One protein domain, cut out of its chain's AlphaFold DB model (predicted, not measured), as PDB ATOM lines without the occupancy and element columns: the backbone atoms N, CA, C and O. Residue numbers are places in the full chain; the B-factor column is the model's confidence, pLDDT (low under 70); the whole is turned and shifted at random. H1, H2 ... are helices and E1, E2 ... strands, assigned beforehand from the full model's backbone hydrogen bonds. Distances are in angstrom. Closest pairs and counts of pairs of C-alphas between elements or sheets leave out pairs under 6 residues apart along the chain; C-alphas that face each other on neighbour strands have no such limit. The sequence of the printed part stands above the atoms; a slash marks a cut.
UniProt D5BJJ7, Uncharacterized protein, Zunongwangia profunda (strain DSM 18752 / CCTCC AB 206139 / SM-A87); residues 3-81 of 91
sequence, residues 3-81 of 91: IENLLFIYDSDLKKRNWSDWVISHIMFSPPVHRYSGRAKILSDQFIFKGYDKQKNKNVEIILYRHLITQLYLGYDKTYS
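This is residues 3 to 81 of the 91 residues of an uncharacterized protein of Zunongwangia profunda (strain DSM 18752 / CCTCC AB 206139 / SM-A87) (UniProt D5BJJ7). A strongly twisted four-stranded wall has H2 beyond one end and a tail standing free at residues 70 to 78. The 79 printed residues include, in chain order, E1, H1, H2, E2, E3, E4; class mixed, sheet E1 E2 E3 E4 antiparallel. It is only just loose, close to compact, radius of gyration of the C-alphas 14.0 A, spanning 39 by 30 by 21 A.

Find E1, residues 3 to 8, from C-alpha (8.532, 21.139, 5.555); then H1, 11 to 14; H2, 19 to 27; E2, 36 to 42; E3, 46 to 53, 20.1 A; E4, 58 to 65, 22.8 A, ending at (10.402, 26.805, 21.250).

Within hydrogen-bond range find N 3 and O 40, 2.8 A, across E1 and E2. Hairpins E2 and E3, with N 41 and O 48 at 2.8 A, and E3 and E4, with N 49 and O 62 at 2.8 A, make a meander, successive antiparallel neighbours. H1 and H2 are apart, neither on the sheet. Every O i to N i+4 pair in H2 is within range; H1 is too short for one.

The printed part has no cut. The farthest C-alphas, Ser 20 and Ser 44, are 40.1 A apart. Find pLDDT under 70 at residues 17 to 31 and 74 to 81.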
ATOM      1  N   ILE A   3       9.229  20.342   6.563       94.06
ATOM      2  CA  ILE A   3       8.532  21.139   5.555       94.06
ATOM      3  C   ILE A   3       9.596  21.719   4.635       94.06
ATOM      4  O   ILE A   3      10.434  22.512   5.073       94.06
ATOM      5  N   GLU A   4       9.551  21.318   3.374       95.06
ATOM      6  CA  GLU A   4      10.386  21.886   2.321       95.06
ATOM      7  C   GLU A   4       9.679  23.088   1.681       95.06
ATOM      8  O   GLU A   4       8.451  23.157   1.668       95.06
ATOM      9  N   ASN A   5      10.456  24.034   1.146       91.88
ATOM     10  CA  ASN A   5       9.955  25.227   0.447       91.88
ATOM     11  C   ASN A   5       8.966  26.082   1.267       91.88
ATOM     12  O   ASN A   5       8.025  26.661   0.725       91.88
ATOM     13  N   LEU A   6       9.183  26.184   2.581       91.62
ATOM     14  CA  LEU A   6       8.396  27.042   3.457       91.62
ATOM     15  C   LEU A   6       8.636  28.515   3.107       91.62
ATOM     16  O   LEU A   6       9.778  28.987   3.102       91.62
ATOM     17  N   LEU A   7       7.538  29.236   2.892       91.38
ATOM     18  CA  LEU A   7       7.504  30.679   2.707       91.38
ATOM     19  C   LEU A   7       6.793  31.311   3.903       91.38
ATOM     20  O   LEU A   7       5.679  30.905   4.232       91.38
ATOM     21  N   PHE A   8       7.412  32.298   4.548       88.81
ATOM     22  CA  PHE A   8       6.732  33.070   5.590       88.81
ATOM     23  C   PHE A   8       7.217  34.520   5.658       88.81
ATOM     24  O   PHE A   8       8.223  34.927   5.063       88.81
ATOM     25  N   ILE A   9       6.443  35.320   6.378       87.75
ATOM     26  CA  ILE A   9       6.618  36.756   6.546       87.75
ATOM     27  C   ILE A   9       6.107  37.150   7.932       87.75
ATOM     28  O   ILE A   9       5.204  36.503   8.460       87.75
ATOM     29  N   TYR A  10       6.689  38.185   8.534       85.00
ATOM     30  CA  TYR A  10       6.134  38.762   9.756       85.00
ATOM     31  C   TYR A  10       4.947  39.672   9.427       85.00
ATOM     32  O   TYR A  10       4.941  40.348   8.401       85.00
ATOM     33  N   ASP A  11       3.975  39.768  10.334       79.19
ATOM     34  CA  ASP A  11       2.832  40.686  10.192       79.19
ATOM     35  C   ASP A  11       3.274  42.152   9.985       79.19
ATOM     36  O   ASP A  11       2.731  42.890   9.164       79.19
ATOM     37  N   SER A  12       4.348  42.566  10.660       80.62
ATOM     38  CA  SER A  12       4.938  43.899  10.495       80.62
ATOM     39  C   SER A  12       5.534  44.148   9.106       80.62
ATOM     40  O   SER A  12       5.599  45.299   8.671       80.62
ATOM     41  N   ASP A  13       5.961  43.095   8.406       77.88
ATOM     42  CA  ASP A  13       6.450  43.176   7.031       77.88
ATOM     43  C   ASP A  13       5.270  43.205   6.036       77.88
ATOM     44  O   ASP A  13       5.354  43.889   5.017       77.88
ATOM     45  N   LEU A  14       4.136  42.559   6.352       72.56
ATOM     46  CA  LEU A  14       2.897  42.658   5.561       72.56
ATOM     47  C   LEU A  14       2.303  44.071   5.576       72.56
ATOM     48  O   LEU A  14       1.903  44.576   4.528       72.56
ATOM     49  N   LYS A  15       2.293  44.731   6.739       72.31
ATOM     50  CA  LYS A  15       1.771  46.102   6.913       72.31
ATOM     51  C   LYS A  15       2.536  47.174   6.131       72.31
ATOM     52  O   LYS A  15       2.039  48.281   5.974       72.31
ATOM     53  N   LYS A  16       3.736  46.857   5.640       70.25
ATOM     54  CA  LYS A  16       4.564  47.750   4.816       70.25
ATOM     55  C   LYS A  16       4.358  47.546   3.311       70.25
ATOM     56  O   LYS A  16       5.109  48.124   2.530       70.25
ATOM     57  N   ARG A  17       3.397  46.710   2.893       66.44
ATOM     58  CA  ARG A  17       3.122  46.480   1.467       66.44
ATOM     59  C   ARG A  17       2.644  47.755   0.793       66.44
ATOM     60  O   ARG A  17       1.704  48.400   1.253       66.44
ATOM     61  N   ASN A  18       3.238  48.033  -0.360       66.75
ATOM     62  CA  ASN A  18       2.749  49.060  -1.263       66.75
ATOM     63  C   ASN A  18       1.686  48.476  -2.204       66.75
ATOM     64  O   ASN A  18       1.589  47.263  -2.405       66.75
ATOM     65  N   TRP A  19       0.896  49.355  -2.819       64.19
ATOM     66  CA  TRP A  19      -0.176  48.981  -3.745       64.19
ATOM     67  C   TRP A  19       0.298  48.067  -4.889       64.19
ATOM     68  O   TRP A  19      -0.377  47.104  -5.246       64.19
ATOM     69  N   SER A  20       1.508  48.305  -5.400       66.19
ATOM     70  CA  SER A  20       2.145  47.486  -6.436       66.19
ATOM     71  C   SER A  20       2.365  46.035  -6.005       66.19
ATOM     72  O   SER A  20       2.112  45.120  -6.784       66.19
ATOM     73  N   ASP A  21       2.773  45.802  -4.754       64.38
ATOM     74  CA  ASP A  21       3.018  44.453  -4.236       64.38
ATOM     75  C   ASP A  21       1.715  43.659  -4.130       64.38
ATOM     76  O   ASP A  21       1.710  42.433  -4.271       64.38
ATOM     77  N   TRP A  22       0.596  44.341  -3.861       69.12
ATOM     78  CA  TRP A  22      -0.739  43.743  -3.869       69.12
ATOM     79  C   TRP A  22      -1.151  43.322  -5.282       69.12
ATOM     80  O   TRP A  22      -1.499  42.154  -5.482       69.12
ATOM     81  N   VAL A  23      -1.023  44.221  -6.261       66.38
ATOM     82  CA  VAL A  23      -1.369  43.957  -7.668       66.38
ATOM     83  C   VAL A  23      -0.543  42.800  -8.239       66.38
ATOM     84  O   VAL A  23      -1.102  41.871  -8.821       66.38
ATOM     85  N   ILE A  24       0.773  42.789  -8.004       64.62
ATOM     86  CA  ILE A  24       1.671  41.726  -8.484       64.62
ATOM     87  C   ILE A  24       1.243  40.354  -7.956       64.62
ATOM     88  O   ILE A  24       1.229  39.390  -8.717       64.62
ATOM     89  N   SER A  25       0.846  40.269  -6.684       64.19
ATOM     90  CA  SER A  25       0.421  38.998  -6.085       64.19
ATOM     91  C   SER A  25      -0.923  38.463  -6.595       64.19
ATOM     92  O   SER A  25      -1.197  37.286  -6.394       64.19
ATOM     93  N   HIS A  26      -1.753  39.307  -7.221       66.31
ATOM     94  CA  HIS A  26      -3.072  38.916  -7.735       66.31
ATOM     95  C   HIS A  26      -3.093  38.711  -9.255       66.31
ATOM     96  O   HIS A  26      -3.948  37.983  -9.748       66.31
ATOM     97  N   ILE A  27      -2.186  39.351 -10.001       61.09
ATOM     98  CA  ILE A  27      -2.185  39.322 -11.473       61.09
ATOM     99  C   ILE A  27      -1.107  38.392 -12.029       61.09
ATOM    100  O   ILE A  27      -1.318  37.733 -13.046       61.09
ATOM    101  N   MET A  28       0.051  38.314 -11.375       56.12
ATOM    102  CA  MET A  28       1.086  37.366 -11.766       56.12
ATOM    103  C   MET A  28       0.934  36.133 -10.889       56.12
ATOM    104  O   MET A  28       0.801  36.275  -9.678       56.12
ATOM    105  N   PHE A  29       0.993  34.930 -11.471       60.66
ATOM    106  CA  PHE A  29       1.101  33.627 -10.785       60.66
ATOM    107  C   PHE A  29       2.413  33.496  -9.970       60.66
ATOM    108  O   PHE A  29       3.098  32.477  -9.976       60.66
ATOM    109  N   SER A  30       2.809  34.579  -9.315       67.44
ATOM    110  CA  SER A  30       3.974  34.732  -8.480       67.44
ATOM    111  C   SER A  30       3.701  34.063  -7.137       67.44
ATOM    112  O   SER A  30       2.575  34.125  -6.634       67.44
ATOM    113  N   PRO A  31       4.724  33.463  -6.506       68.94
ATOM    114  CA  PRO A  31       4.600  33.004  -5.134       68.94
ATOM    115  C   PRO A  31       4.093  34.135  -4.225       68.94
ATOM    116  O   PRO A  31       4.391  35.311  -4.485       68.94
ATOM    117  N   PRO A  32       3.354  33.789  -3.153       75.12
ATOM    118  CA  PRO A  32       2.832  34.770  -2.216       75.12
ATOM    119  C   PRO A  32       3.972  35.624  -1.666       75.12
ATOM    120  O   PRO A  32       5.115  35.168  -1.561       75.12
ATOM    121  N   VAL A  33       3.662  36.870  -1.307       78.81
ATOM    122  CA  VAL A  33       4.652  37.778  -0.728       78.81
ATOM    123  C   VAL A  33       5.244  37.138   0.523       78.81
ATOM    124  O   VAL A  33       4.530  36.769   1.453       78.81
ATOM    125  N   HIS A  34       6.562  36.994   0.526       86.75
ATOM    126  CA  HIS A  34       7.306  36.391   1.617       86.75
ATOM    127  C   HIS A  34       8.656  37.072   1.764       86.75
ATOM    128  O   HIS A  34       9.262  37.524   0.789       86.75
ATOM    129  N   ARG A  35       9.149  37.094   2.997       90.62
ATOM    130  CA  ARG A  35      10.500  37.556   3.306       90.62
ATOM    131  C   ARG A  35      11.469  36.390   3.415       90.62
ATOM    132  O   ARG A  35      12.614  36.494   2.979       90.62
ATOM    133  N   TYR A  36      10.995  35.299   3.998       94.12
ATOM    134  CA  TYR A  36      11.789  34.122   4.284       94.12
ATOM    135  C   TYR A  36      11.398  32.988   3.352       94.12
ATOM    136  O   TYR A  36      10.213  32.730   3.143       94.12
ATOM    137  N   SER A  37      12.406  32.310   2.818       95.19
ATOM    138  CA  SER A  37      12.246  31.094   2.023       95.19
ATOM    139  C   SER A  37      13.260  30.054   2.468       95.19
ATOM    140  O   SER A  37      14.446  30.372   2.605       95.19
ATOM    141  N   GLY A  38      12.824  28.820   2.696       96.38
ATOM    142  CA  GLY A  38      13.729  27.748   3.098       96.38
ATOM    143  C   GLY A  38      12.999  26.507   3.571       96.38
ATOM    144  O   GLY A  38      11.914  26.191   3.091       96.38
ATOM    145  N   ARG A  39      13.594  25.807   4.532       97.12
ATOM    146  CA  ARG A  39      13.033  24.580   5.095       97.12
ATOM    147  C   ARG A  39      12.822  24.711   6.591       97.12
ATOM    148  O   ARG A  39      13.604  25.369   7.283       97.12
ATOM    149  N   ALA A  40      11.800  24.037   7.095       96.56
ATOM    150  CA  ALA A  40      11.534  23.957   8.519       96.56
ATOM    151  C   ALA A  40      11.508  22.512   9.007       96.56
ATOM    152  O   ALA A  40      11.004  21.610   8.340       96.56
ATOM    153  N   LYS A  41      12.027  22.300  10.212       97.00
ATOM    154  CA  LYS A  41      11.927  21.047  10.945       97.00
ATOM    155  C   LYS A  41      11.074  21.286  12.182       97.00
ATOM    156  O   LYS A  41      11.430  22.082  13.045       97.00
ATOM    157  N   ILE A  42       9.961  20.572  12.253       94.38
ATOM    158  CA  ILE A  42       9.079  20.536  13.414       94.38
ATOM    159  C   ILE A  42       9.477  19.326  14.253       94.38
ATOM    160  O   ILE A  42       9.385  18.179  13.785       94.38
ATOM    161  N   LEU A  43       9.939  19.597  15.469       95.25
ATOM    162  CA  LEU A  43      10.222  18.620  16.517       95.25
ATOM    163  C   LEU A  43       9.138  18.687  17.607       95.25
ATOM    164  O   LEU A  43       8.182  19.452  17.500       95.25
ATOM    165  N   SER A  44       9.278  17.876  18.653       94.25
ATOM    166  CA  SER A  44       8.341  17.816  19.785       94.25
ATOM    167  C   SER A  44       8.237  19.124  20.578       94.25
ATOM    168  O   SER A  44       7.165  19.465  21.084       94.25
ATOM    169  N   ASP A  45       9.352  19.841  20.694       96.25
ATOM    170  CA  ASP A  45       9.553  20.994  21.573       96.25
ATOM    171  C   ASP A  45       9.982  22.262  20.825       96.25
ATOM    172  O   ASP A  45       9.945  23.348  21.402       96.25
ATOM    173  N   GLN A  46      10.358  22.146  19.551       96.25
ATOM    174  CA  GLN A  46      10.874  23.261  18.768       96.25
ATOM    175  C   GLN A  46      10.475  23.214  17.294       96.25
ATOM    176  O   GLN A  46      10.359  22.157  16.669       96.25
ATOM    177  N   PHE A  47      10.329  24.405  16.732       95.12
ATOM    178  CA  PHE A  47      10.290  24.685  15.310       95.12
ATOM    179  C   PHE A  47      11.634  25.302  14.915       95.12
ATOM    180  O   PHE A  47      12.015  26.348  15.440       95.12
ATOM    181  N   ILE A  48      12.357  24.658  14.001       96.94
ATOM    182  CA  ILE A  48      13.634  25.160  13.483       96.94
ATOM    183  C   ILE A  48      13.467  25.487  12.008       96.94
ATOM    184  O   ILE A  48      13.241  24.587  11.202       96.94
ATOM    185  N   PHE A  49      13.649  26.746  11.641       96.94
ATOM    186  CA  PHE A  49      13.738  27.186  10.258       96.94
ATOM    187  C   PHE A  49      15.190  27.462   9.874       96.94
ATOM    188  O   PHE A  49      15.908  28.136  10.610       96.94
ATOM    189  N   LYS A  50      15.596  26.993   8.692       97.62
ATOM    190  CA  LYS A  50      16.842  27.399   8.035       97.62
ATOM    191  C   LYS A  50      16.529  27.809   6.605       97.62
ATOM    192  O   LYS A  50      15.893  27.056   5.863       97.62
ATOM    193  N   GLY A  51      16.994  28.984   6.210       96.88
ATOM    194  CA  GLY A  51      16.723  29.509   4.883       96.88
ATOM    195  C   GLY A  51      17.375  30.856   4.646       96.88
ATOM    196  O   GLY A  51      18.425  31.162   5.208       96.88
ATOM    197  N   TYR A  52      16.729  31.658   3.814       96.88
ATOM    198  CA  TYR A  52      17.245  32.931   3.338       96.88
ATOM    199  C   TYR A  52      16.271  34.074   3.656       96.88
ATOM    200  O   TYR A  52      15.068  33.954   3.421       96.88
ATOM    201  N   ASP A  53      16.796  35.168   4.215       94.88
ATOM    202  CA  ASP A  53      16.099  36.437   4.447       94.88
ATOM    203  C   ASP A  53      16.325  37.354   3.239       94.88
ATOM    204  O   ASP A  53      17.403  37.939   3.088       94.88
ATOM    205  N   LYS A  54      15.296  37.506   2.400       90.88
ATOM    206  CA  LYS A  54      15.354  38.345   1.193       90.88
ATOM    207  C   LYS A  54      15.612  39.813   1.497       90.88
ATOM    208  O   LYS A  54      16.318  40.474   0.746       90.88
ATOM    209  N   GLN A  55      15.074  40.321   2.604       89.06
ATOM    210  CA  GLN A  55      15.209  41.732   2.956       89.06
ATOM    211  C   GLN A  55      16.641  42.065   3.389       89.06
ATOM    212  O   GLN A  55      17.140  43.148   3.102       89.06
ATOM    213  N   LYS A  56      17.302  41.140   4.093       92.69
ATOM    214  CA  LYS A  56      18.682  41.323   4.574       92.69
ATOM    215  C   LYS A  56      19.737  40.709   3.651       92.69
ATOM    216  O   LYS A  56      20.916  40.784   3.987       92.69
ATOM    217  N   ASN A  57      19.321  40.098   2.540       94.12
ATOM    218  CA  ASN A  57      20.172  39.384   1.590       94.12
ATOM    219  C   ASN A  57      21.154  38.417   2.282       94.12
ATOM    220  O   ASN A  57      22.365  38.478   2.073       94.12
ATOM    221  N   LYS A  58      20.650  37.562   3.182       97.06
ATOM    222  CA  LYS A  58      21.510  36.646   3.948       97.06
ATOM    223  C   LYS A  58      20.804  35.376   4.394       97.06
ATOM    224  O   LYS A  58      19.588  35.352   4.569       97.06
ATOM    225  N   ASN A  59      21.598  34.346   4.674       97.44
ATOM    226  CA  ASN A  59      21.112  33.136   5.325       97.44
ATOM    227  C   ASN A  59      20.698  33.421   6.772       97.44
ATOM    228  O   ASN A  59      21.290  34.263   7.457       97.44
ATOM    229  N   VAL A  60      19.672  32.714   7.234       96.62
ATOM    230  CA  VAL A  60      19.111  32.869   8.572       96.62
ATOM    231  C   VAL A  60      18.669  31.522   9.134       96.62
ATOM    232  O   VAL A  60      18.189  30.646   8.410       96.62
ATOM    233  N   GLU A  61      18.812  31.387  10.447       96.81
ATOM    234  CA  GLU A  61      18.250  30.302  11.239       96.81
ATOM    235  C   GLU A  61      17.356  30.897  12.328       96.81
ATOM    236  O   GLU A  61      17.741  31.856  12.998       96.81
ATOM    237  N   ILE A  62      16.143  30.361  12.464       94.31
ATOM    238  CA  ILE A  62      15.163  30.784  13.467       94.31
ATOM    239  C   ILE A  62      14.753  29.550  14.256       94.31
ATOM    240  O   ILE A  62      14.324  28.554  13.677       94.31
ATOM    241  N   ILE A  63      14.873  29.634  15.577       96.19
ATOM    242  CA  ILE A  63      14.477  28.577  16.505       96.19
ATOM    243  C   ILE A  63      13.353  29.136  17.371       96.19
ATOM    244  O   ILE A  63      13.541  30.126  18.075       96.19
ATOM    245  N   LEU A  64      12.180  28.514  17.294       94.12
ATOM    246  CA  LEU A  64      11.018  28.843  18.111       94.12
ATOM    247  C   LEU A  64      10.694  27.647  18.994       94.12
ATOM    248  O   LEU A  64      10.324  26.581  18.503       94.12
ATOM    249  N   TYR A  65      10.813  27.828  20.302       95.50
ATOM    250  CA  TYR A  65      10.402  26.805  21.250       95.50
ATOM    251  C   TYR A  65       8.886  26.792  21.401       95.50
ATOM    252  O   TYR A  65       8.244  27.837  21.492       95.50
ATOM    253  N   ARG A  66       8.311  25.593  21.496       92.81
ATOM    254  CA  ARG A  66       6.867  25.376  21.609       92.81
ATOM    255  C   ARG A  66       6.248  26.129  22.786       92.81
ATOM    256  O   ARG A  66       5.145  26.638  22.650       92.81
ATOM    257  N   HIS A  67       6.957  26.237  23.909       93.62
ATOM    258  CA  HIS A  67       6.473  26.948  25.095       93.62
ATOM    259  C   HIS A  67       6.383  28.475  24.910       93.62
ATOM    260  O   HIS A  67       5.738  29.139  25.713       93.62
ATOM    261  N   LEU A  68       7.010  29.033  23.867       93.62
ATOM    262  CA  LEU A  68       6.929  30.455  23.514       93.62
ATOM    263  C   LEU A  68       5.805  30.748  22.509       93.62
ATOM    264  O   LEU A  68       5.483  31.909  22.269       93.62
ATOM    265  N   ILE A  69       5.216  29.713  21.902       88.69
ATOM    266  CA  ILE A  69       4.116  29.865  20.950       88.69
ATOM    267  C   ILE A  69       2.826  30.032  21.747       88.69
ATOM    268  O   ILE A  69       2.315  29.080  22.332       88.69
ATOM    269  N   THR A  70       2.293  31.250  21.763       89.56
ATOM    270  CA  THR A  70       1.059  31.567  22.492       89.56
ATOM    271  C   THR A  70      -0.188  31.110  21.742       89.56
ATOM    272  O   THR A  70      -1.159  30.692  22.371       89.56
ATOM    273  N   GLN A  71      -0.183  31.196  20.408       84.00
ATOM    274  CA  GLN A  71      -1.338  30.916  19.553       84.00
ATOM    275  C   GLN A  71      -0.895  30.385  18.181       84.00
ATOM    276  O   GLN A  71       0.154  30.770  17.663       84.00
ATOM    277  N   LEU A  72      -1.714  29.511  17.587       81.88
ATOM    278  CA  LEU A  72      -1.541  28.979  16.235       81.88
ATOM    279  C   LEU A  72      -2.898  28.976  15.526       81.88
ATOM    280  O   LEU A  72      -3.869  28.444  16.061       81.88
ATOM    281  N   TYR A  73      -2.950  29.532  14.320       78.75
ATOM    282  CA  TYR A  73      -4.160  29.602  13.501       78.75
ATOM    283  C   TYR A  73      -3.985  28.749  12.242       78.75
ATOM    284  O   TYR A  73      -2.923  28.770  11.620       78.75
ATOM    285  N   LEU A  74      -5.022  27.994  11.870       67.38
ATOM    286  CA  LEU A  74      -5.046  27.191  10.649       67.38
ATOM    287  C   LEU A  74      -5.955  27.863   9.615       67.38
ATOM    288  O   LEU A  74      -7.164  27.938   9.814       67.38
ATOM    289  N   GLY A  75      -5.376  28.303   8.499       64.62
ATOM    290  CA  GLY A  75      -6.115  28.836   7.353       64.62
ATOM    291  C   GLY A  75      -5.873  30.319   7.071       64.62
ATOM    292  O   GLY A  75      -5.065  30.977   7.725       64.62
ATOM    293  N   TYR A  76      -6.577  30.816   6.050       51.69
ATOM    294  CA  TYR A  76      -6.664  32.232   5.689       51.69
ATOM    295  C   TYR A  76      -7.376  32.986   6.819       51.69
ATOM    296  O   TYR A  76      -8.595  33.144   6.825       51.69
ATOM    297  N   ASP A  77      -6.611  33.393   7.825       49.56
ATOM    298  CA  ASP A  77      -7.100  34.266   8.882       49.56
ATOM    299  C   ASP A  77      -7.585  35.597   8.274       49.56
ATOM    300  O   ASP A  77      -7.050  36.063   7.259       49.56
ATOM    301  N   LYS A  78      -8.574  36.245   8.905       49.00
ATOM    302  CA  LYS A  78      -9.077  37.574   8.505       49.00
ATOM    303  C   LYS A  78      -7.946  38.605   8.398       49.00
ATOM    304  O   LYS A  78      -8.065  39.563   7.637       49.00
ATOM    305  N   THR A  79      -6.831  38.365   9.082       50.38
ATOM    306  CA  THR A  79      -5.561  39.096   8.971       50.38
ATOM    307  C   THR A  79      -5.051  39.227   7.525       50.38
ATOM    308  O   THR A  79      -4.513  40.269   7.163       50.38
ATOM    309  N   TYR A  80      -5.288  38.236   6.657       47.00
ATOM    310  CA  TYR A  80      -4.920  38.275   5.231       47.00
ATOM    311  C   TYR A  80      -6.054  38.757   4.307       47.00
ATOM    312  O   TYR A  80      -5.848  38.876   3.101       47.00
ATOM    313  N   SER A  81      -7.246  39.036   4.850       49.50
ATOM    314  CA  SER A  81      -8.437  39.416   4.072       49.50
ATOM    315  C   SER A  81      -8.596  40.924   3.851       49.50
ATOM    316  O   SER A  81      -9.330  41.334   2.956       49.50
TER     317      SER A  81